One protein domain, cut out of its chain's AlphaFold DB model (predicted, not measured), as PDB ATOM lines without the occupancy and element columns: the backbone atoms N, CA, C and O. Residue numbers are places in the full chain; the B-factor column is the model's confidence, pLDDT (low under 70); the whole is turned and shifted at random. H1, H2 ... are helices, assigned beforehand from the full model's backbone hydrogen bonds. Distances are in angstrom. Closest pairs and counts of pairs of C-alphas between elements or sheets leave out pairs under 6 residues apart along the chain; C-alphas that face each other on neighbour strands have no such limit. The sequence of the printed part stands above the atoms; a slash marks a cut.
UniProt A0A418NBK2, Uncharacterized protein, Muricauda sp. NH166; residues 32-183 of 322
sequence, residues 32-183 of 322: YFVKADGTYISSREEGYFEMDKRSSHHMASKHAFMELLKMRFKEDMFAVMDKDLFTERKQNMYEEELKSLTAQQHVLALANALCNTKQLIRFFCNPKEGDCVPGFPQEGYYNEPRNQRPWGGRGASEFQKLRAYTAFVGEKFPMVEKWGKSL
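Overview. This is residues 32 to 183 of the 322 residues of an uncharacterized protein of Muricauda sp. NH166 (UniProt A0A418NBK2). Two long helices, H1 and H3, run opposite ways side by side over part of their lengths, while H5 and then H6 pass crosswise to them, H6 packing on the later part of H1 and H5 passing close to H3. H4 packs on H5, short H2 packs on the early part of H3, and the first half of H1 with residues 32 to 47 reaches away to one end of the longest axis. The printed part has 152 residues with six named helices, H1 to H6 in chain order, and no named strand; the class is all helix. It is only just loose, close to compact, with a radius of gyration of the C-alphas of 17.9 A and spans of 57 by 38 by 30 A.

Arrangement. Start at Tyr 32 and pass residues 32 to 47 to reach H1, residues 48 to 71. Its residues 60 to 68 alone touch H3, residues 95 to 114, at a shallow tilt of 23 degrees, opposite ways; the closest C-alphas, of Ala 64 and Ala 113, are 5.1 A apart. H2, residues 75 to 79, touches H3 at Met 77 and Lys 99, their closest C-alphas, 4.7 A apart. Look next at H4, residues 117 to 124, which touches H5, residues 158 to 171, at a steep tilt of 48 degrees, opposite ways; the closest C-alphas, of Phe 123 and Ala 164, are 5.1 A apart. H6, residues 173 to 182, touches H1 about perpendicular, at 85 degrees, with the closest C-alphas, of Leu 68 and Gly 180, 4.6 A apart. The helix packing is mostly crossed, but only just: 1 of these 3 pairs with a tilt is shallow. H1 and H4 are apart, for instance. Every O i to N i+4 pair is within hydrogen-bond range in H2, H3, H4, H5 and H6; in H1 19 of 20 are.

Along the chain. Find C-alpha 48 at (-49.834, 20.339, -41.677); from there H1 runs 35.0 A to C-alpha 71. H2 is 6.1 A long, H3 28.0 A, H4 10.1 A and H5 19.7 A. H6 runs 14.2 A and ends at C-alpha 182, at (-40.226, 16.754, -8.093).

Size, cuts and confidence. The two C-alphas farthest apart, those of Glu 46 and Asn 92, are 57.2 A apart. The printed part has no cut. The links from H2 to H3, 15 residues, and from H4 to H5, 33 residues, are long. Look for low confidence at residues 36 to 38, 130, 132 to 135 and 137, with pLDDT under 70; the mean of the printed part is 88.6.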
ATOM      1  N   TYR A  32     -40.510  16.834 -37.523       84.12
ATOM      2  CA  TYR A  32     -41.956  16.935 -37.765       84.12
ATOM      3  C   TYR A  32     -42.349  17.230 -39.218       84.12
ATOM      4  O   TYR A  32     -43.426  16.828 -39.612       84.12
ATOM      5  N   PHE A  33     -41.517  17.909 -40.010       85.56
ATOM      6  CA  PHE A  33     -41.849  18.328 -41.376       85.56
ATOM      7  C   PHE A  33     -41.104  17.563 -42.472       85.56
ATOM      8  O   PHE A  33     -41.092  18.026 -43.612       85.56
ATOM      9  N   VAL A  34     -40.469  16.438 -42.154       80.62
ATOM     10  CA  VAL A  34     -39.749  15.611 -43.127       80.62
ATOM     11  C   VAL A  34     -40.480  14.283 -43.294       80.62
ATOM     12  O   VAL A  34     -40.877  13.637 -42.329       80.62
ATOM     13  N   LYS A  35     -40.716  13.893 -44.544       73.06
ATOM     14  CA  LYS A  35     -41.315  12.608 -44.909       73.06
ATOM     15  C   LYS A  35     -40.246  11.517 -44.900       73.06
ATOM     16  O   LYS A  35     -39.052  11.793 -44.982       73.06
ATOM     17  N   ALA A  36     -40.683  10.260 -44.889       65.69
ATOM     18  CA  ALA A  36     -39.784   9.102 -44.909       65.69
ATOM     19  C   ALA A  36     -38.843   9.063 -46.133       65.69
ATOM     20  O   ALA A  36     -37.774   8.469 -46.061       65.69
ATOM     21  N   ASP A  37     -39.219   9.705 -47.245       66.56
ATOM     22  CA  ASP A  37     -38.394   9.838 -48.454       66.56
ATOM     23  C   ASP A  37     -37.415  11.033 -48.410       66.56
ATOM     24  O   ASP A  37     -36.729  11.318 -49.391       66.56
ATOM     25  N   GLY A  38     -37.348  11.752 -47.283       67.75
ATOM     26  CA  GLY A  38     -36.498  12.925 -47.086       67.75
ATOM     27  C   GLY A  38     -37.057  14.226 -47.669       67.75
ATOM     28  O   GLY A  38     -36.407  15.268 -47.559       67.75
ATOM     29  N   THR A  39     -38.243  14.206 -48.282       78.06
ATOM     30  CA  THR A  39     -38.903  15.423 -48.771       78.06
ATOM     31  C   THR A  39     -39.617  16.166 -47.643       78.06
ATOM     32  O   THR A  39     -39.949  15.596 -46.608       78.06
ATOM     33  N   TYR A  40     -39.862  17.465 -47.828       83.69
ATOM     34  CA  TYR A  40     -40.547  18.279 -46.825       83.69
ATOM     35  C   TYR A  40     -42.067  18.239 -46.995       83.69
ATOM     36  O   TYR A  40     -42.586  18.220 -48.113       83.69
ATOM     37  N   ILE A  41     -42.782  18.286 -45.875       84.62
ATOM     38  CA  ILE A  41     -44.239  18.416 -45.838       84.62
ATOM     39  C   ILE A  41     -44.610  19.854 -46.206       84.62
ATOM     40  O   ILE A  41     -44.154  20.816 -45.586       84.62
ATOM     41  N   SER A  42     -45.435  20.005 -47.240       87.44
ATOM     42  CA  SER A  42     -45.899  21.313 -47.699       87.44
ATOM     43  C   SER A  42     -46.988  21.875 -46.785       87.44
ATOM     44  O   SER A  42     -47.872  21.151 -46.333       87.44
ATOM     45  N   SER A  43     -47.011  23.201 -46.610       87.12
ATOM     46  CA  SER A  43     -48.044  23.907 -45.836       87.12
ATOM     47  C   SER A  43     -49.462  23.793 -46.413       87.12
ATOM     48  O   SER A  43     -50.415  24.293 -45.822       87.12
ATOM     49  N   ARG A  44     -49.601  23.208 -47.609       88.75
ATOM     50  CA  ARG A  44     -50.885  22.948 -48.275       88.75
ATOM     51  C   ARG A  44     -51.397  21.526 -48.045       88.75
ATOM     52  O   ARG A  44     -52.507  21.227 -48.473       88.75
ATOM     53  N   GLU A  45     -50.590  20.652 -47.450       89.88
ATOM     54  CA  GLU A  45     -50.981  19.270 -47.180       89.88
ATOM     55  C   GLU A  45     -51.949  19.191 -45.996       89.88
ATOM     56  O   GLU A  45     -51.878  19.967 -45.038       89.88
ATOM     57  N   GLU A  46     -52.875  18.236 -46.071       87.56
ATOM     58  CA  GLU A  46     -53.804  17.950 -44.985       87.56
ATOM     59  C   GLU A  46     -53.029  17.521 -43.728       87.56
ATOM     60  O   GLU A  46     -52.092  16.729 -43.796       87.56
ATOM     61  N   GLY A  47     -53.395  18.076 -42.572       85.88
ATOM     62  CA  GLY A  47     -52.731  17.785 -41.298       85.88
ATOM     63  C   GLY A  47     -51.478  18.617 -40.993       85.88
ATOM     64  O   GLY A  47     -50.995  18.541 -39.862       85.88
ATOM     65  N   TYR A  48     -51.000  19.471 -41.915       89.25
ATOM     66  CA  TYR A  48     -49.834  20.339 -41.677       89.25
ATOM     67  C   TYR A  48     -49.964  21.157 -40.383       89.25
ATOM     68  O   TYR A  48     -49.050  21.179 -39.567       89.25
ATOM     69  N   PHE A  49     -51.114  21.796 -40.155       89.00
ATOM     70  CA  PHE A  49     -51.307  22.651 -38.977       89.00
ATOM     71  C   PHE A  49     -51.337  21.877 -37.657       89.00
ATOM     72  O   PHE A  49     -50.884  22.395 -36.643       89.00
ATOM     73  N   GLU A  50     -51.844  20.644 -37.640       89.62
ATOM     74  CA  GLU A  50     -51.833  19.822 -36.422       89.62
ATOM     75  C   GLU A  50     -50.416  19.355 -36.083       89.62
ATOM     76  O   GLU A  50     -49.996  19.351 -34.926       89.62
ATOM     77  N   MET A  51     -49.640  19.039 -37.113       89.06
ATOM     78  CA  MET A  51     -48.225  18.725 -36.998       89.06
ATOM     79  C   MET A  51     -47.393  19.936 -36.558       89.06
ATOM     80  O   MET A  51     -46.525  19.791 -35.698       89.06
ATOM     81  N   ASP A  52     -47.698  21.128 -37.070       90.00
ATOM     82  CA  ASP A  52     -47.053  22.382 -36.672       90.00
ATOM     83  C   ASP A  52     -47.351  22.739 -35.208       90.00
ATOM     84  O   ASP A  52     -46.437  22.999 -34.426       90.00
ATOM     85  N   LYS A  53     -48.611  22.609 -34.771       90.94
ATOM     86  CA  LYS A  53     -48.991  22.737 -33.353       90.94
ATOM     87  C   LYS A  53     -48.243  21.741 -32.466       90.94
ATOM     88  O   LYS A  53     -47.724  22.116 -31.414       90.94
ATOM     89  N   ARG A  54     -48.136  20.477 -32.890       90.75
ATOM     90  CA  ARG A  54     -47.404  19.439 -32.147       90.75
ATOM     91  C   ARG A  54     -45.903  19.741 -32.071       90.75
ATOM     92  O   ARG A  54     -45.309  19.598 -31.004       90.75
ATOM     93  N   SER A  55     -45.307  20.216 -33.164       90.19
ATOM     94  CA  SER A  55     -43.918  20.688 -33.209       90.19
ATOM     95  C   SER A  55     -43.703  21.869 -32.254       90.19
ATOM     96  O   SER A  55     -42.792  21.845 -31.422       90.19
ATOM     97  N   SER A  56     -44.598  22.862 -32.291       91.06
ATOM     98  CA  SER A  56     -44.603  24.012 -31.378       91.06
ATOM     99  C   SER A  56     -44.665  23.568 -29.911       91.06
ATOM    100  O   SER A  56     -43.843  24.002 -29.097       91.06
ATOM    101  N   HIS A  57     -45.569  22.639 -29.578       92.19
ATOM    102  CA  HIS A  57     -45.700  22.097 -28.224       92.19
ATOM    103  C   HIS A  57     -44.437  21.374 -27.769       92.19
ATOM    104  O   HIS A  57     -43.970  21.600 -26.651       92.19
ATOM    105  N   HIS A  58     -43.847  20.551 -28.631       91.69
ATOM    106  CA  HIS A  58     -42.621  19.826 -28.324       91.69
ATOM    107  C   HIS A  58     -41.439  20.770 -28.058       91.69
ATOM    108  O   HIS A  58     -40.703  20.588 -27.083       91.69
ATOM    109  N   MET A  59     -41.270  21.815 -28.874       89.75
ATOM    110  CA  MET A  59     -40.189  22.790 -28.691       89.75
ATOM    111  C   MET A  59     -40.343  23.586 -27.393       89.75
ATOM    112  O   MET A  59     -39.363  23.746 -26.657       89.75
ATOM    113  N   ALA A  60     -41.563  24.028 -27.076       91.50
ATOM    114  CA  ALA A  60     -41.858  24.678 -25.802       91.50
ATOM    115  C   ALA A  60     -41.615  23.725 -24.619       91.50
ATOM    116  O   ALA A  60     -40.923  24.088 -23.668       91.50
ATOM    117  N   SER A  61     -42.088  22.479 -24.723       94.12
ATOM    118  CA  SER A  61     -41.945  21.448 -23.689       94.12
ATOM    119  C   SER A  61     -40.486  21.132 -23.376       94.12
ATOM    120  O   SER A  61     -40.120  21.049 -22.208       94.12
ATOM    121  N   LYS A  62     -39.628  21.003 -24.397       92.44
ATOM    122  CA  LYS A  62     -38.187  20.769 -24.212       92.44
ATOM    123  C   LYS A  62     -37.518  21.887 -23.431       92.44
ATOM    124  O   LYS A  62     -36.751  21.617 -22.508       92.44
ATOM    125  N   HIS A  63     -37.796  23.133 -23.807       91.06
ATOM    126  CA  HIS A  63     -37.218  24.285 -23.130       91.06
ATOM    127  C   HIS A  63     -37.720  24.390 -21.690       91.06
ATOM    128  O   HIS A  63     -36.914  24.441 -20.769       91.06
ATOM    129  N   ALA A  64     -39.037  24.330 -21.495       93.75
ATOM    130  CA  ALA A  64     -39.669  24.343 -20.184       93.75
ATOM    131  C   ALA A  64     -39.124  23.239 -19.263       93.75
ATOM    132  O   ALA A  64     -38.782  23.501 -18.112       93.75
ATOM    133  N   PHE A  65     -38.972  22.020 -19.785       94.75
ATOM    134  CA  PHE A  65     -38.390  20.903 -19.049       94.75
ATOM    135  C   PHE A  65     -36.945  21.183 -18.618       94.75
ATOM    136  O   PHE A  65     -36.597  20.960 -17.461       94.75
ATOM    137  N   MET A  66     -36.107  21.725 -19.508       91.62
ATOM    138  CA  MET A  66     -34.735  22.116 -19.158       91.62
ATOM    139  C   MET A  66     -34.700  23.211 -18.084       91.62
ATOM    140  O   MET A  66     -33.910  23.112 -17.146       91.62
ATOM    141  N   GLU A  67     -35.552  24.232 -18.190       91.06
ATOM    142  CA  GLU A  67     -35.609  25.314 -17.202       91.06
ATOM    143  C   GLU A  67     -36.075  24.826 -15.825       91.06
ATOM    144  O   GLU A  67     -35.559  25.296 -14.808       91.06
ATOM    145  N   LEU A  68     -36.987  23.849 -15.778       93.94
ATOM    146  CA  LEU A  68     -37.399  23.187 -14.539       93.94
ATOM    147  C   LEU A  68     -36.265  22.360 -13.922       93.94
ATOM    148  O   LEU A  68     -36.018  22.470 -12.722       93.94
ATOM    149  N   LEU A  69     -35.537  21.574 -14.726       92.81
ATOM    150  CA  LEU A  69     -34.396  20.785 -14.242       92.81
ATOM    151  C   LEU A  69     -33.291  21.668 -13.647       92.81
ATOM    152  O   LEU A  69     -32.701  21.317 -12.625       92.81
ATOM    153  N   LYS A  70     -33.032  22.842 -14.241       90.19
ATOM    154  CA  LYS A  70     -32.062  23.816 -13.715       90.19
ATOM    155  C   LYS A  70     -32.419  24.321 -12.320       90.19
ATOM    156  O   LYS A  70     -31.513  24.692 -11.579       90.19
ATOM    157  N   MET A  71     -33.704  24.344 -11.947       89.50
ATOM    158  CA  MET A  71     -34.135  24.977 -10.698       89.50
ATOM    159  C   MET A  71     -33.465  24.373  -9.465       89.50
ATOM    160  O   MET A  71     -33.042  25.098  -8.568       89.50
ATOM    161  N   ARG A  72     -33.320  23.045  -9.448       86.31
ATOM    162  CA  ARG A  72     -32.737  22.298  -8.325       86.31
ATOM    163  C   ARG A  72     -31.257  22.588  -8.102       86.31
ATOM    164  O   ARG A  72     -30.749  22.404  -7.005       86.31
ATOM    165  N   PHE A  73     -30.566  23.057  -9.133       88.75
ATOM    166  CA  PHE A  73     -29.155  23.425  -9.056       88.75
ATOM    167  C   PHE A  73     -28.942  24.921  -8.790       88.75
ATOM    168  O   PHE A  73     -27.806  25.384  -8.802       88.75
ATOM    169  N   LYS A  74     -30.027  25.672  -8.567       88.44
ATOM    170  CA  LYS A  74     -30.030  27.115  -8.298       88.44
ATOM    171  C   LYS A  74     -30.808  27.468  -7.024       88.44
ATOM    172  O   LYS A  74     -31.285  28.592  -6.880       88.44
ATOM    173  N   GLU A  75     -30.988  26.509  -6.114       88.94
ATOM    174  CA  GLU A  75     -31.784  26.703  -4.892       88.94
ATOM    175  C   GLU A  75     -31.264  27.858  -4.031       88.94
ATOM    176  O   GLU A  75     -32.057  28.652  -3.528       88.94
ATOM    177  N   ASP A  76     -29.942  27.995  -3.915       89.75
ATOM    178  CA  ASP A  76     -29.308  29.091  -3.184       89.75
ATOM    179  C   ASP A  76     -29.629  30.458  -3.808       89.75
ATOM    180  O   ASP A  76     -29.854  31.427  -3.086       89.75
ATOM    181  N   MET A  77     -29.721  30.531  -5.139       90.81
ATOM    182  CA  MET A  77     -30.098  31.752  -5.849       90.81
ATOM    183  C   MET A  77     -31.557  32.133  -5.599       90.81
ATOM    184  O   MET A  77     -31.853  33.301  -5.358       90.81
ATOM    185  N   PHE A  78     -32.473  31.160  -5.625       92.31
ATOM    186  CA  PHE A  78     -33.889  31.419  -5.346       92.31
ATOM    187  C   PHE A  78     -34.158  31.746  -3.876       92.31
ATOM    188  O   PHE A  78     -35.106  32.478  -3.588       92.31
ATOM    189  N   ALA A  79     -33.334  31.240  -2.955       92.75
ATOM    190  CA  ALA A  79     -33.450  31.533  -1.532       92.75
ATOM    191  C   ALA A  79     -33.187  33.015  -1.215       92.75
ATOM    192  O   ALA A  79     -33.873  33.578  -0.365       92.75
ATOM    193  N   VAL A  80     -32.241  33.645  -1.923       94.44
ATOM    194  CA  VAL A  80     -31.877  35.067  -1.752       94.44
ATOM    195  C   VAL A  80     -32.546  35.996  -2.769       94.44
ATOM    196  O   VAL A  80     -32.260  37.189  -2.802       94.44
ATOM    197  N   MET A  81     -33.420  35.460  -3.625       95.69
ATOM    198  CA  MET A  81     -34.124  36.247  -4.632       95.69
ATOM    199  C   MET A  81     -35.052  37.265  -3.969       95.69
ATOM    200  O   MET A  81     -35.957  36.885  -3.225       95.69
ATOM    201  N   ASP A  82     -34.885  38.543  -4.306       96.00
ATOM    202  CA  ASP A  82     -35.825  39.590  -3.917       96.00
ATOM    203  C   ASP A  82     -37.158  39.369  -4.642       96.00
ATOM    204  O   ASP A  82     -37.214  39.357  -5.874       96.00
ATOM    205  N   LYS A  83     -38.223  39.139  -3.872       96.00
ATOM    206  CA  LYS A  83     -39.564  38.803  -4.373       96.00
ATOM    207  C   LYS A  83     -40.469  40.020  -4.510       96.00
ATOM    208  O   LYS A  83     -41.508  39.917  -5.160       96.00
ATOM    209  N   ASP A  84     -40.063  41.144  -3.931       96.25
ATOM    210  CA  ASP A  84     -40.871  42.350  -3.806       96.25
ATOM    211  C   ASP A  84     -40.385  43.458  -4.745       96.25
ATOM    212  O   ASP A  84     -41.190  44.293  -5.161       96.25
ATOM    213  N   LEU A  85     -39.099  43.449  -5.121       95.62
ATOM    214  CA  LEU A  85     -38.460  44.429  -6.000       95.62
ATOM    215  C   LEU A  85     -37.567  43.777  -7.065       95.62
ATOM    216  O   LEU A  85     -37.052  42.667  -6.918       95.62
ATOM    217  N   PHE A  86     -37.351  44.498  -8.169       95.56
ATOM    218  CA  PHE A  86     -36.331  44.105  -9.138       95.56
ATOM    219  C   PHE A  86     -34.940  44.387  -8.583       95.56
ATOM    220  O   PHE A  86     -34.665  45.483  -8.098       95.56
ATOM    221  N   THR A  87     -34.040  43.418  -8.726       93.00
ATOM    222  CA  THR A  87     -32.634  43.639  -8.390       93.00
ATOM    223  C   THR A  87     -31.984  44.489  -9.474       93.00
ATOM    224  O   THR A  87     -31.890  44.082 -10.633       93.00
ATOM    225  N   GLU A  88     -31.533  45.688  -9.115       89.88
ATOM    226  CA  GLU A  88     -30.902  46.603 -10.063       89.88
ATOM    227  C   GLU A  88     -29.486  46.153 -10.431       89.88
ATOM    228  O   GLU A  88     -28.643  45.876  -9.574       89.88
ATOM    229  N   ARG A  89     -29.189  46.142 -11.733       87.44
ATOM    230  CA  ARG A  89     -27.849  45.824 -12.222       87.44
ATOM    231  C   ARG A  89     -26.894  46.992 -11.967       87.44
ATOM    232  O   ARG A  89     -27.074  48.072 -12.523       87.44
ATOM    233  N   LYS A  90     -25.831  46.739 -11.203       89.12
ATOM    234  CA  LYS A  90     -24.763  47.704 -10.883       89.12
ATOM    235  C   LYS A  90     -23.403  47.183 -11.365       89.12
ATOM    236  O   LYS A  90     -23.265  46.003 -11.677       89.12
ATOM    237  N   GLN A  91     -22.397  48.058 -11.464       82.31
ATOM    238  CA  GLN A  91     -21.040  47.653 -11.880       82.31
ATOM    239  C   GLN A  91     -20.368  46.727 -10.858       82.31
ATOM    240  O   GLN A  91     -19.742  45.746 -11.246       82.31
ATOM    241  N   ASN A  92     -20.548  47.018  -9.569       87.25
ATOM    242  CA  ASN A  92     -20.065  46.201  -8.465       87.25
ATOM    243  C   ASN A  92     -21.289  45.645  -7.743       87.25
ATOM    244  O   ASN A  92     -21.994  46.401  -7.080       87.25
ATOM    245  N   MET A  93     -21.560  44.358  -7.934       87.81
ATOM    246  CA  MET A  93     -22.640  43.651  -7.251       87.81
ATOM    247  C   MET A  93     -22.031  42.629  -6.302       87.81
ATOM    248  O   MET A  93     -21.097  41.914  -6.679       87.81
ATOM    249  N   TYR A  94     -22.565  42.559  -5.089       90.06
ATOM    250  CA  TYR A  94     -22.219  41.492  -4.156       90.06
ATOM    251  C   TYR A  94     -22.820  40.158  -4.618       90.06
ATOM    252  O   TYR A  94     -23.704  40.115  -5.477       90.06
ATOM    253  N   GLU A  95     -22.334  39.052  -4.054       89.06
ATOM    254  CA  GLU A  95     -22.759  37.706  -4.453       89.06
ATOM    255  C   GLU A  95     -24.282  37.518  -4.350       89.06
ATOM    256  O   GLU A  95     -24.896  37.021  -5.290       89.06
ATOM    257  N   GLU A  96     -24.908  37.972  -3.261       90.75
ATOM    258  CA  GLU A  96     -26.362  37.871  -3.067       90.75
ATOM    259  C   GLU A  96     -27.155  38.676  -4.107       90.75
ATOM    260  O   GLU A  96     -28.130  38.169  -4.660       90.75
ATOM    261  N   GLU A  97     -26.709  39.889  -4.456       91.44
ATOM    262  CA  GLU A  97     -27.347  40.697  -5.503       91.44
ATOM    263  C   GLU A  97     -27.230  40.005  -6.874       91.44
ATOM    264  O   GLU A  97     -28.188  39.967  -7.646       91.44
ATOM    265  N   LEU A  98     -26.069  39.418  -7.189       90.00
ATOM    266  CA  LEU A  98     -25.875  38.665  -8.434       90.00
ATOM    267  C   LEU A  98     -26.776  37.430  -8.499       90.00
ATOM    268  O   LEU A  98     -27.366  37.151  -9.548       90.00
ATOM    269  N   LYS A  99     -26.895  36.702  -7.387       91.62
ATOM    270  CA  LYS A  99     -27.782  35.544  -7.256       91.62
ATOM    271  C   LYS A  99     -29.242  35.942  -7.427       91.62
ATOM    272  O   LYS A  99     -29.929  35.331  -8.241       91.62
ATOM    273  N   SER A 100     -29.679  37.006  -6.756       94.19
ATOM    274  CA  SER A 100     -31.041  37.527  -6.877       94.19
ATOM    275  C   SER A 100     -31.360  37.948  -8.314       94.19
ATOM    276  O   SER A 100     -32.340  37.478  -8.888       94.19
ATOM    277  N   LEU A 101     -30.491  38.734  -8.960       92.19
ATOM    278  CA  LEU A 101     -30.671  39.134 -10.361       92.19
ATOM    279  C   LEU A 101     -30.775  37.919 -11.298       92.19
ATOM    280  O   LEU A 101     -31.629  37.886 -12.187       92.19
ATOM    281  N   THR A 102     -29.926  36.912 -11.093       89.81
ATOM    282  CA  THR A 102     -29.918  35.684 -11.903       89.81
ATOM    283  C   THR A 102     -31.187  34.859 -11.674       89.81
ATOM    284  O   THR A 102     -31.790  34.373 -12.631       89.81
ATOM    285  N   ALA A 103     -31.640  34.740 -10.425       93.06
ATOM    286  CA  ALA A 103     -32.891  34.075 -10.085       93.06
ATOM    287  C   ALA A 103     -34.090  34.775 -10.743       93.06
ATOM    288  O   ALA A 103     -34.905  34.106 -11.373       93.06
ATOM    289  N   GLN A 104     -34.156  36.111 -10.709       94.94
ATOM    290  CA  GLN A 104     -35.224  36.882 -11.358       94.94
ATOM    291  C   GLN A 104     -35.263  36.676 -12.884       94.94
ATOM    292  O   GLN A 104     -36.344  36.539 -13.465       94.94
ATOM    293  N   GLN A 105     -34.101  36.599 -13.542       91.00
ATOM    294  CA  GLN A 105     -34.005  36.263 -14.970       91.00
ATOM    295  C   GLN A 105     -34.500  34.840 -15.255       91.00
ATOM    296  O   GLN A 105     -35.239  34.619 -16.215       91.00
ATOM    297  N   HIS A 106     -34.149  33.884 -14.393       90.88
ATOM    298  CA  HIS A 106     -34.617  32.504 -14.505       90.88
ATOM    299  C   HIS A 106     -36.135  32.392 -14.308       90.88
ATOM    300  O   HIS A 106     -36.808  31.693 -15.060       90.88
ATOM    301  N   VAL A 107     -36.704  33.121 -13.342       94.62
ATOM    302  CA  VAL A 107     -38.160  33.191 -13.126       94.62
ATOM    303  C   VAL A 107     -38.872  33.743 -14.360       94.62
ATOM    304  O   VAL A 107     -39.908  33.207 -14.752       94.62
ATOM    305  N   LEU A 108     -38.317  34.774 -15.004       93.94
ATOM    306  CA  LEU A 108     -38.866  35.317 -16.247       93.94
ATOM    307  C   LEU A 108     -38.880  34.273 -17.375       93.94
ATOM    308  O   LEU A 108     -39.885  34.153 -18.083       93.94
ATOM    309  N   ALA A 109     -37.792  33.512 -17.527       90.31
ATOM    310  CA  ALA A 109     -37.694  32.436 -18.510       90.31
ATOM    311  C   ALA A 109     -38.718  31.322 -18.230       90.31
ATOM    312  O   ALA A 109     -39.499  30.973 -19.117       90.31
ATOM    313  N   LEU A 110     -38.794  30.839 -16.983       92.38
ATOM    314  CA  LEU A 110     -39.774  29.838 -16.545       92.38
ATOM    315  C   LEU A 110     -41.210  30.285 -16.813       92.38
ATOM    316  O   LEU A 110     -42.002  29.526 -17.365       92.38
ATOM    317  N   ALA A 111     -41.554  31.516 -16.443       94.50
ATOM    318  CA  ALA A 111     -42.895  32.049 -16.631       94.50
ATOM    319  C   ALA A 111     -43.278  32.114 -18.119       94.50
ATOM    320  O   ALA A 111     -44.376  31.702 -18.490       94.50
ATOM    321  N   ASN A 112     -42.361  32.555 -18.985       92.06
ATOM    322  CA  ASN A 112     -42.574  32.574 -20.435       92.06
ATOM    323  C   ASN A 112     -42.679  31.172 -21.055       92.06
ATOM    324  O   ASN A 112     -43.346  31.023 -22.078       92.06
ATOM    325  N   ALA A 113     -41.996  30.180 -20.481       90.06
ATOM    326  CA  ALA A 113     -41.955  28.816 -20.998       90.06
ATOM    327  C   ALA A 113     -43.137  27.956 -20.525       90.06
ATOM    328  O   ALA A 113     -43.593  27.088 -21.263       90.06
ATOM    329  N   LEU A 114     -43.622  28.176 -19.298       93.44
ATOM    330  CA  LEU A 114     -44.576  27.285 -18.633       93.44
ATOM    331  C   LEU A 114     -46.013  27.793 -18.649       93.44
ATOM    332  O   LEU A 114     -46.931  26.981 -18.594       93.44
ATOM    333  N   CYS A 115     -46.242  29.107 -18.658       93.50
ATOM    334  CA  CYS A 115     -47.598  29.639 -18.574       93.50
ATOM    335  C   CYS A 115     -48.439  29.261 -19.798       93.50
ATOM    336  O   CYS A 115     -47.989  29.354 -20.939       93.50
ATOM    337  N   ASN A 116     -49.703  28.916 -19.557       91.00
ATOM    338  CA  ASN A 116     -50.689  28.831 -20.628       91.00
ATOM    339  C   ASN A 116     -50.992  30.228 -21.209       91.00
ATOM    340  O   ASN A 116     -50.641  31.259 -20.624       91.00
ATOM    341  N   THR A 117     -51.717  30.289 -22.328       88.50
ATOM    342  CA  THR A 117     -52.044  31.554 -23.011       88.50
ATOM    343  C   THR A 117     -52.729  32.578 -22.102       88.50
ATOM    344  O   THR A 117     -52.401  33.762 -22.147       88.50
ATOM    345  N   LYS A 118     -53.636  32.146 -21.215       90.50
ATOM    346  CA  LYS A 118     -54.342  33.041 -20.284       90.50
ATOM    347  C   LYS A 118     -53.377  33.722 -19.311       90.50
ATOM    348  O   LYS A 118     -53.472  34.930 -19.096       90.50
ATOM    349  N   GLN A 119     -52.458  32.963 -18.719       93.31
ATOM    350  CA  GLN A 119     -51.460  33.514 -17.803       93.31
ATOM    351  C   GLN A 119     -50.404  34.329 -18.550       93.31
ATOM    352  O   GLN A 119     -49.981  35.370 -18.054       93.31
ATOM    353  N   LEU A 120     -50.038  33.919 -19.767       91.12
ATOM    354  CA  LEU A 120     -49.144  34.696 -20.614       91.12
ATOM    355  C   LEU A 120     -49.715  36.098 -20.888       91.12
ATOM    356  O   LEU A 120     -49.019  37.087 -20.674       91.12
ATOM    357  N   ILE A 121     -50.996  36.200 -21.258       90.44
ATOM    358  CA  ILE A 121     -51.678  37.493 -21.434       90.44
ATOM    359  C   ILE A 121     -51.682  38.285 -20.121       90.44
ATOM    360  O   ILE A 121     -51.376  39.475 -20.118       90.44
ATOM    361  N   ARG A 122     -51.986  37.636 -18.990       92.31
ATOM    362  CA  ARG A 122     -52.037  38.298 -17.676       92.31
ATOM    363  C   ARG A 122     -50.704  38.942 -17.283       92.31
ATOM    364  O   ARG A 122     -50.713  40.047 -16.746       92.31
ATOM    365  N   PHE A 123     -49.588  38.247 -17.493       94.69
ATOM    366  CA  PHE A 123     -48.282  38.678 -16.987       94.69
ATOM    367  C   PHE A 123     -47.421  39.413 -18.018       94.69
ATOM    368  O   PHE A 123     -46.516  40.144 -17.617       94.69
ATOM    369  N   PHE A 124     -47.687  39.248 -19.317       93.19
ATOM    370  CA  PHE A 124     -46.808  39.732 -20.389       93.19
ATOM    371  C   PHE A 124     -47.514  40.563 -21.466       93.19
ATOM    372  O   PHE A 124     -46.879  40.878 -22.470       93.19
ATOM    373  N   CYS A 125     -48.795  40.913 -21.306       89.75
ATOM    374  CA  CYS A 125     -49.456  41.880 -22.188       89.75
ATOM    375  C   CYS A 125     -49.485  43.291 -21.580       89.75
ATOM    376  O   CYS A 125     -49.800  43.449 -20.397       89.75
ATOM    377  N   ASN A 126     -49.317  44.310 -22.433       88.62
ATOM    378  CA  ASN A 126     -49.746  45.676 -22.173       88.62
ATOM    379  C   ASN A 126     -50.973  46.077 -23.036       88.62
ATOM    380  O   ASN A 126     -50.820  46.493 -24.188       88.62
ATOM    381  N   PRO A 127     -52.203  46.097 -22.478       80.50
ATOM    382  CA  PRO A 127     -53.416  46.429 -23.236       80.50
ATOM    383  C   PRO A 127     -53.372  47.784 -23.956       80.50
ATOM    384  O   PRO A 127     -54.042  47.960 -24.970       80.50
ATOM    385  N   LYS A 128     -52.587  48.743 -23.445       78.88
ATOM    386  CA  LYS A 128     -52.453  50.085 -24.031       78.88
ATOM    387  C   LYS A 128     -51.691  50.095 -25.357       78.88
ATOM    388  O   LYS A 128     -51.945  50.969 -26.174       78.88
ATOM    389  N   GLU A 129     -50.796  49.134 -25.570       76.38
ATOM    390  CA  GLU A 129     -49.988  49.005 -26.791       76.38
ATOM    391  C   GLU A 129     -50.631  48.056 -27.819       76.38
ATOM    392  O   GLU A 129     -50.079  47.835 -28.894       76.38
ATOM    393  N   GLY A 130     -51.798  47.477 -27.504       65.94
ATOM    394  CA  GLY A 130     -52.519  46.573 -28.403       65.94
ATOM    395  C   GLY A 130     -51.836  45.216 -28.634       65.94
ATOM    396  O   GLY A 130     -52.196  44.511 -29.575       65.94
ATOM    397  N   ASP A 131     -50.877  44.819 -27.791       70.06
ATOM    398  CA  ASP A 131     -50.078  43.592 -27.955       70.06
ATOM    399  C   ASP A 131     -50.731  42.318 -27.363       70.06
ATOM    400  O   ASP A 131     -50.224  41.214 -27.563       70.06
ATOM    401  N   CYS A 132     -51.899  42.437 -26.713       69.94
ATOM    402  CA  CYS A 132     -52.594  41.350 -25.994       69.94
ATOM    403  C   CYS A 132     -53.097  40.180 -26.836       69.94
ATOM    404  O   CYS A 132     -53.294  39.099 -26.290       69.94
ATOM    405  N   VAL A 133     -53.386  40.389 -28.118       65.56
ATOM    406  CA  VAL A 133     -54.038  39.373 -28.964       65.56
ATOM    407  C   VAL A 133     -53.187  38.989 -30.178       65.56
ATOM    408  O   VAL A 133     -53.001  37.796 -30.387       65.56
ATOM    409  N   PRO A 134     -52.577  39.923 -30.939       59.53
ATOM    410  CA  PRO A 134     -51.710  39.535 -32.052       59.53
ATOM    411  C   PRO A 134     -50.330  39.022 -31.602       59.53
ATOM    412  O   PRO A 134     -49.626  38.402 -32.392       59.53
ATOM    413  N   GLY A 135     -49.922  39.292 -30.354       63.28
ATOM    414  CA  GLY A 135     -48.595  38.955 -29.834       63.28
ATOM    415  C   GLY A 135     -48.490  37.609 -29.113       63.28
ATOM    416  O   GLY A 135     -47.387  37.252 -28.689       63.28
ATOM    417  N   PHE A 136     -49.592  36.872 -28.943       72.12
ATOM    418  CA  PHE A 136     -49.631  35.602 -28.209       72.12
ATOM    419  C   PHE A 136     -49.958  34.427 -29.135       72.12
ATOM    420  O   PHE A 136     -50.608  34.631 -30.161       72.12
ATOM    421  N   PRO A 137     -49.495  33.207 -28.803       69.31
ATOM    422  CA  PRO A 137     -49.755  32.040 -29.633       69.31
ATOM    423  C   PRO A 137     -51.255  31.835 -29.865       69.31
ATOM    424  O   PRO A 137     -52.061  31.981 -28.940       69.31
ATOM    425  N   GLN A 138     -51.614  31.486 -31.102       76.25
ATOM    426  CA  GLN A 138     -52.968  31.053 -31.441       76.25
ATOM    427  C   GLN A 138     -53.317  29.764 -30.684       76.25
ATOM    428  O   GLN A 138     -52.442  29.086 -30.143       76.25
ATOM    429  N   GLU A 139     -54.597  29.403 -30.656       77.38
ATOM    430  CA  GLU A 139     -55.040  28.165 -30.017       77.38
ATOM    431  C   GLU A 139     -54.271  26.942 -30.553       77.38
ATOM    432  O   GLU A 139     -54.161  26.726 -31.762       77.38
ATOM    433  N   GLY A 140     -53.702  26.157 -29.634       77.12
ATOM    434  CA  GLY A 140     -52.867  24.993 -29.943       77.12
ATOM    435  C   GLY A 140     -51.385  25.292 -30.197       77.12
ATOM    436  O   GLY A 140     -50.604  24.349 -30.281       77.12
ATOM    437  N   TYR A 141     -50.978  26.562 -30.274       83.69
ATOM    438  CA  TYR A 141     -49.573  26.963 -30.357       83.69
ATOM    439  C   TYR A 141     -49.028  27.389 -28.997       83.69
ATOM    440  O   TYR A 141     -49.759  27.816 -28.103       83.69
ATOM    441  N   TYR A 142     -47.709  27.308 -28.863       86.38
ATOM    442  CA  TYR A 142     -46.999  27.564 -27.618       86.38
ATOM    443  C   TYR A 142     -45.959  28.661 -27.797       86.38
ATOM    444  O   TYR A 142     -45.559  28.995 -28.915       86.38
ATOM    445  N   ASN A 143     -45.536  29.264 -26.686       82.19
ATOM    446  CA  ASN A 143     -44.527  30.303 -26.756       82.19
ATOM    447  C   ASN A 143     -43.178  29.717 -27.189       82.19
ATOM    448  O   ASN A 143     -42.667  28.784 -26.569       82.19
ATOM    449  N   GLU A 144     -42.577  30.302 -28.222       76.50
ATOM    450  CA  GLU A 144     -41.234  29.914 -28.620       76.50
ATOM    451  C   GLU A 144     -40.210  30.334 -27.556       76.50
ATOM    452  O   GLU A 144     -40.216  31.491 -27.125       76.50
ATOM    453  N   PRO A 145     -39.249  29.461 -27.205       74.81
ATOM    454  CA  PRO A 145     -38.202  29.763 -26.223       74.81
ATOM    455  C   PRO A 145     -37.410  31.048 -26.493       74.81
ATOM    456  O   PRO A 145     -36.919  31.692 -25.571       74.81
ATOM    457  N   ARG A 146     -37.273  31.429 -27.769       74.00
ATOM    458  CA  ARG A 146     -36.533  32.628 -28.195       74.00
ATOM    459  C   ARG A 146     -37.312  33.924 -27.968       74.00
ATOM    460  O   ARG A 146     -36.707  34.988 -27.906       74.00
ATOM    461  N   ASN A 147     -38.630  33.835 -27.807       79.31
ATOM    462  CA  ASN A 147     -39.528  34.974 -27.656       79.31
ATOM    463  C   ASN A 147     -39.855  35.197 -26.174       79.31
ATOM    464  O   ASN A 147     -41.006  35.087 -25.739       79.31
ATOM    465  N   GLN A 148     -38.824  35.505 -25.383       84.50
ATOM    466  CA  GLN A 148     -39.007  35.904 -23.988       84.50
ATOM    467  C   GLN A 148     -39.612  37.309 -23.931       84.50
ATOM    468  O   GLN A 148     -38.972  38.298 -24.293       84.50
ATOM    469  N   ARG A 149     -40.867  37.404 -23.485       89.56
ATOM    470  CA  ARG A 149     -41.564  38.680 -23.303       89.56
ATOM    471  C   ARG A 149     -41.197  39.278 -21.946       89.56
ATOM    472  O   ARG A 149     -41.153  38.537 -20.965       89.56
ATOM    473  N   PRO A 150     -40.972  40.600 -21.857       92.62
ATOM    474  CA  PRO A 150     -40.739  41.258 -20.580       92.62
ATOM    475  C   PRO A 150     -42.028  41.311 -19.753       92.62
ATOM    476  O   PRO A 150     -43.127  41.389 -20.305       92.62
ATOM    477  N   TRP A 151     -41.885  41.338 -18.426       95.75
ATOM    478  CA  TRP A 151     -43.000  41.546 -17.499       95.75
ATOM    479  C   TRP A 151     -43.870  42.743 -17.902       95.75
ATOM    480  O   TRP A 151     -43.358  43.795 -18.275       95.75
ATOM    481  N   GLY A 152     -45.189  42.588 -17.828       92.69
ATOM    482  CA  GLY A 152     -46.162  43.627 -18.165       92.69
ATOM    483  C   GLY A 152     -46.286  43.957 -19.657       92.69
ATOM    484  O   GLY A 152     -47.124  44.784 -19.994       92.69
ATOM    485  N   GLY A 153     -45.492  43.335 -20.537       90.75
ATOM    486  CA  GLY A 153     -45.567  43.513 -21.989       90.75
ATOM    487  C   GLY A 153     -44.789  44.700 -22.547       90.75
ATOM    488  O   GLY A 153     -44.014  45.373 -21.856       90.75
ATOM    489  N   ARG A 154     -44.945  44.937 -23.855       87.62
ATOM    490  CA  ARG A 154     -44.210  45.993 -24.559       87.62
ATOM    491  C   ARG A 154     -44.615  47.360 -24.005       87.62
ATOM    492  O   ARG A 154     -45.777  47.599 -23.701       87.62
ATOM    493  N   GLY A 155     -43.651  48.264 -23.830       87.75
ATOM    494  CA  GLY A 155     -43.926  49.634 -23.367       87.75
ATOM    495  C   GLY A 155     -44.457  49.750 -21.929       87.75
ATOM    496  O   GLY A 155     -44.860  50.836 -21.524       87.75
ATOM    497  N   ALA A 156     -44.463  48.665 -21.148       92.12
ATOM    498  CA  ALA A 156     -44.942  48.691 -19.771       92.12
ATOM    499  C   ALA A 156     -44.110  49.634 -18.886       92.12
ATOM    500  O   ALA A 156     -42.873  49.636 -18.942       92.12
ATOM    501  N   SER A 157     -44.788  50.395 -18.026       93.81
ATOM    502  CA  SER A 157     -44.135  51.197 -16.989       93.81
ATOM    503  C   SER A 157     -43.482  50.309 -15.925       93.81
ATOM    504  O   SER A 157     -43.811  49.128 -15.788       93.81
ATOM    505  N   GLU A 158     -42.579  50.874 -15.125       93.44
ATOM    506  CA  GLU A 158     -41.909  50.146 -14.035       93.44
ATOM    507  C   GLU A 158     -42.910  49.566 -13.027       93.44
ATOM    508  O   GLU A 158     -42.785  48.410 -12.633       93.44
ATOM    509  N   PHE A 159     -43.981  50.299 -12.710       94.06
ATOM    510  CA  PHE A 159     -45.051  49.809 -11.836       94.06
ATOM    511  C   PHE A 159     -45.838  48.637 -12.438       94.06
ATOM    512  O   PHE A 159     -46.269  47.745 -11.708       94.06
ATOM    513  N   GLN A 160     -46.054  48.634 -13.759       94.38
ATOM    514  CA  GLN A 160     -46.726  47.523 -14.442       94.38
ATOM    515  C   GLN A 160     -45.835  46.278 -14.462       94.38
ATOM    516  O   GLN A 160     -46.303  45.194 -14.118       94.38
ATOM    517  N   LYS A 161     -44.548  46.452 -14.796       95.88
ATOM    518  CA  LYS A 161     -43.538  45.385 -14.760       95.88
ATOM    519  C   LYS A 161     -43.450  44.762 -13.372       95.88
ATOM    520  O   LYS A 161     -43.549  43.545 -13.243       95.88
ATOM    521  N   LEU A 162     -43.319  45.603 -12.344       96.88
ATOM    522  CA  LEU A 162     -43.165  45.157 -10.967       96.88
ATOM    523  C   LEU A 162     -44.399  44.392 -10.493       96.88
ATOM    524  O   LEU A 162     -44.269  43.293  -9.973       96.88
ATOM    525  N   ARG A 163     -45.603  44.912 -10.756       96.50
ATOM    526  CA  ARG A 163     -46.854  44.232 -10.395       96.50
ATOM    527  C   ARG A 163     -46.986  42.856 -11.047       96.50
ATOM    528  O   ARG A 163     -47.462  41.930 -10.401       96.50
ATOM    529  N   ALA A 164     -46.616  42.722 -12.321       97.12
ATOM    530  CA  ALA A 164     -46.666  41.435 -13.012       97.12
ATOM    531  C   ALA A 164     -45.659  40.438 -12.416       97.12
ATOM    532  O   ALA A 164     -46.021  39.291 -12.155       97.12
ATOM    533  N   TYR A 165     -44.434  40.900 -12.151       98.00
ATOM    534  CA  TYR A 165     -43.386  40.114 -11.507       98.00
ATOM    535  C   TYR A 165     -43.798  39.629 -10.111       98.00
ATOM    536  O   TYR A 165     -43.829  38.421  -9.874       98.00
ATOM    537  N   THR A 166     -44.177  40.537  -9.207       97.94
ATOM    538  CA  THR A 166     -44.517  40.177  -7.821       97.94
ATOM    539  C   THR A 166     -45.756  39.287  -7.756       97.94
ATOM    540  O   THR A 166     -45.796  38.346  -6.966       97.94
ATOM    541  N   ALA A 167     -46.745  39.502  -8.634       97.88
ATOM    542  CA  ALA A 167     -47.911  38.627  -8.732       97.88
ATOM    543  C   ALA A 167     -47.525  37.207  -9.174       97.88
ATOM    544  O   ALA A 167     -47.985  36.234  -8.579       97.88
ATOM    545  N   PHE A 168     -46.660  37.058 -10.184       98.19
ATOM    546  CA  PHE A 168     -46.181  35.734 -10.590       98.19
ATOM    547  C   PHE A 168     -45.370  35.064  -9.473       98.19
ATOM    548  O   PHE A 168     -45.608  33.899  -9.152       98.19
ATOM    549  N   VAL A 169     -44.437  35.795  -8.858       97.56
ATOM    550  CA  VAL A 169     -43.573  35.267  -7.794       97.56
ATOM    551  C   VAL A 169     -44.366  34.869  -6.552       97.56
ATOM    552  O   VAL A 169     -44.074  33.834  -5.959       97.56
ATOM    553  N   GLY A 170     -45.385  35.638  -6.172       96.88
ATOM    554  CA  GLY A 170     -46.237  35.319  -5.029       96.88
ATOM    555  C   GLY A 170     -47.218  34.178  -5.305       96.88
ATOM    556  O   GLY A 170     -47.398  33.299  -4.466       96.88
ATOM    557  N   GLU A 171     -47.856  34.166  -6.479       96.69
ATOM    558  CA  GLU A 171     -48.982  33.262  -6.750       96.69
ATOM    559  C   GLU A 171     -48.598  31.973  -7.488       96.69
ATOM    560  O   GLU A 171     -49.259  30.947  -7.314       96.69
ATOM    561  N   LYS A 172     -47.602  32.026  -8.381       97.25
ATOM    562  CA  LYS A 172     -47.320  30.965  -9.367       97.25
ATOM    563  C   LYS A 172     -45.976  30.296  -9.143       97.25
ATOM    564  O   LYS A 172     -45.894  29.069  -9.203       97.25
ATOM    565  N   PHE A 173     -44.940  31.073  -8.846       96.50
ATOM    566  CA  PHE A 173     -43.586  30.554  -8.684       96.50
ATOM    567  C   PHE A 173     -43.455  29.429  -7.634       96.50
ATOM    568  O   PHE A 173     -42.789  28.446  -7.950       96.50
ATOM    569  N   PRO A 174     -44.138  29.449  -6.467       96.00
ATOM    570  CA  PRO A 174     -44.043  28.349  -5.502       96.00
ATOM    571  C   PRO A 174     -44.525  27.000  -6.061       96.00
ATOM    572  O   PRO A 174     -43.981  25.947  -5.725       96.00
ATOM    573  N   MET A 175     -45.530  27.015  -6.947       96.62
ATOM    574  CA  MET A 175     -46.015  25.805  -7.624       96.62
ATOM    575  C   MET A 175     -44.976  25.282  -8.620       96.62
ATOM    576  O   MET A 175     -44.733  24.077  -8.680       96.62
ATOM    577  N   VAL A 176     -44.345  26.192  -9.366       95.56
ATOM    578  CA  VAL A 176     -43.285  25.876 -10.333       95.56
ATOM    579  C   VAL A 176     -42.051  25.319  -9.629       95.56
ATOM    580  O   VAL A 176     -41.520  24.298 -10.051       95.56
ATOM    581  N   GLU A 177     -41.630  25.927  -8.520       94.25
ATOM    582  CA  GLU A 177     -40.491  25.461  -7.727       94.25
ATOM    583  C   GLU A 177     -40.717  24.047  -7.190       94.25
ATOM    584  O   GLU A 177     -39.855  23.177  -7.333       94.25
ATOM    585  N   LYS A 178     -41.903  23.785  -6.632       94.31
ATOM    586  CA  LYS A 178     -42.271  22.441  -6.181       94.31
ATOM    587  C   LYS A 178     -42.266  21.437  -7.337       94.31
ATOM    588  O   LYS A 178     -41.784  20.319  -7.161       94.31
ATOM    589  N   TRP A 179     -42.775  21.827  -8.508       95.12
ATOM    590  CA  TRP A 179     -42.777  20.968  -9.690       95.12
ATOM    591  C   TRP A 179     -41.355  20.645 -10.164       95.12
ATOM    592  O   TRP A 179     -41.015  19.469 -10.296       95.12
ATOM    593  N   GLY A 180     -40.492  21.654 -10.303       93.50
ATOM    594  CA  GLY A 180     -39.082  21.477 -10.662       93.50
ATOM    595  C   GLY A 180     -38.332  20.555  -9.695       93.50
ATOM    596  O   GLY A 180     -37.602  19.672 -10.135       93.50
ATOM    597  N   LYS A 181     -38.579  20.675  -8.382       90.88
ATOM    598  CA  LYS A 181     -37.984  19.791  -7.358       90.88
ATOM    599  C   LYS A 181     -38.465  18.342  -7.439       90.88
ATOM    600  O   LYS A 181     -37.732  17.440  -7.046       90.88
ATOM    601  N   SER A 182     -39.675  18.108  -7.947       91.75
ATOM    602  CA  SER A 182     -40.226  16.754  -8.093       91.75
ATOM    603  C   SER A 182     -39.711  16.003  -9.327       91.75
ATOM    604  O   SER A 182     -39.819  14.779  -9.384       91.75
ATOM    605  N   LEU A 183     -39.148  16.711 -10.312       90.31
ATOM    606  CA  LEU A 183     -38.631  16.101 -11.532       90.31
ATOM    607  C   LEU A 183     -37.259  15.461 -11.285       90.31
ATOM    608  O   LEU A 183     -36.288  16.143 -10.948       90.31
TER     609      LEU A 183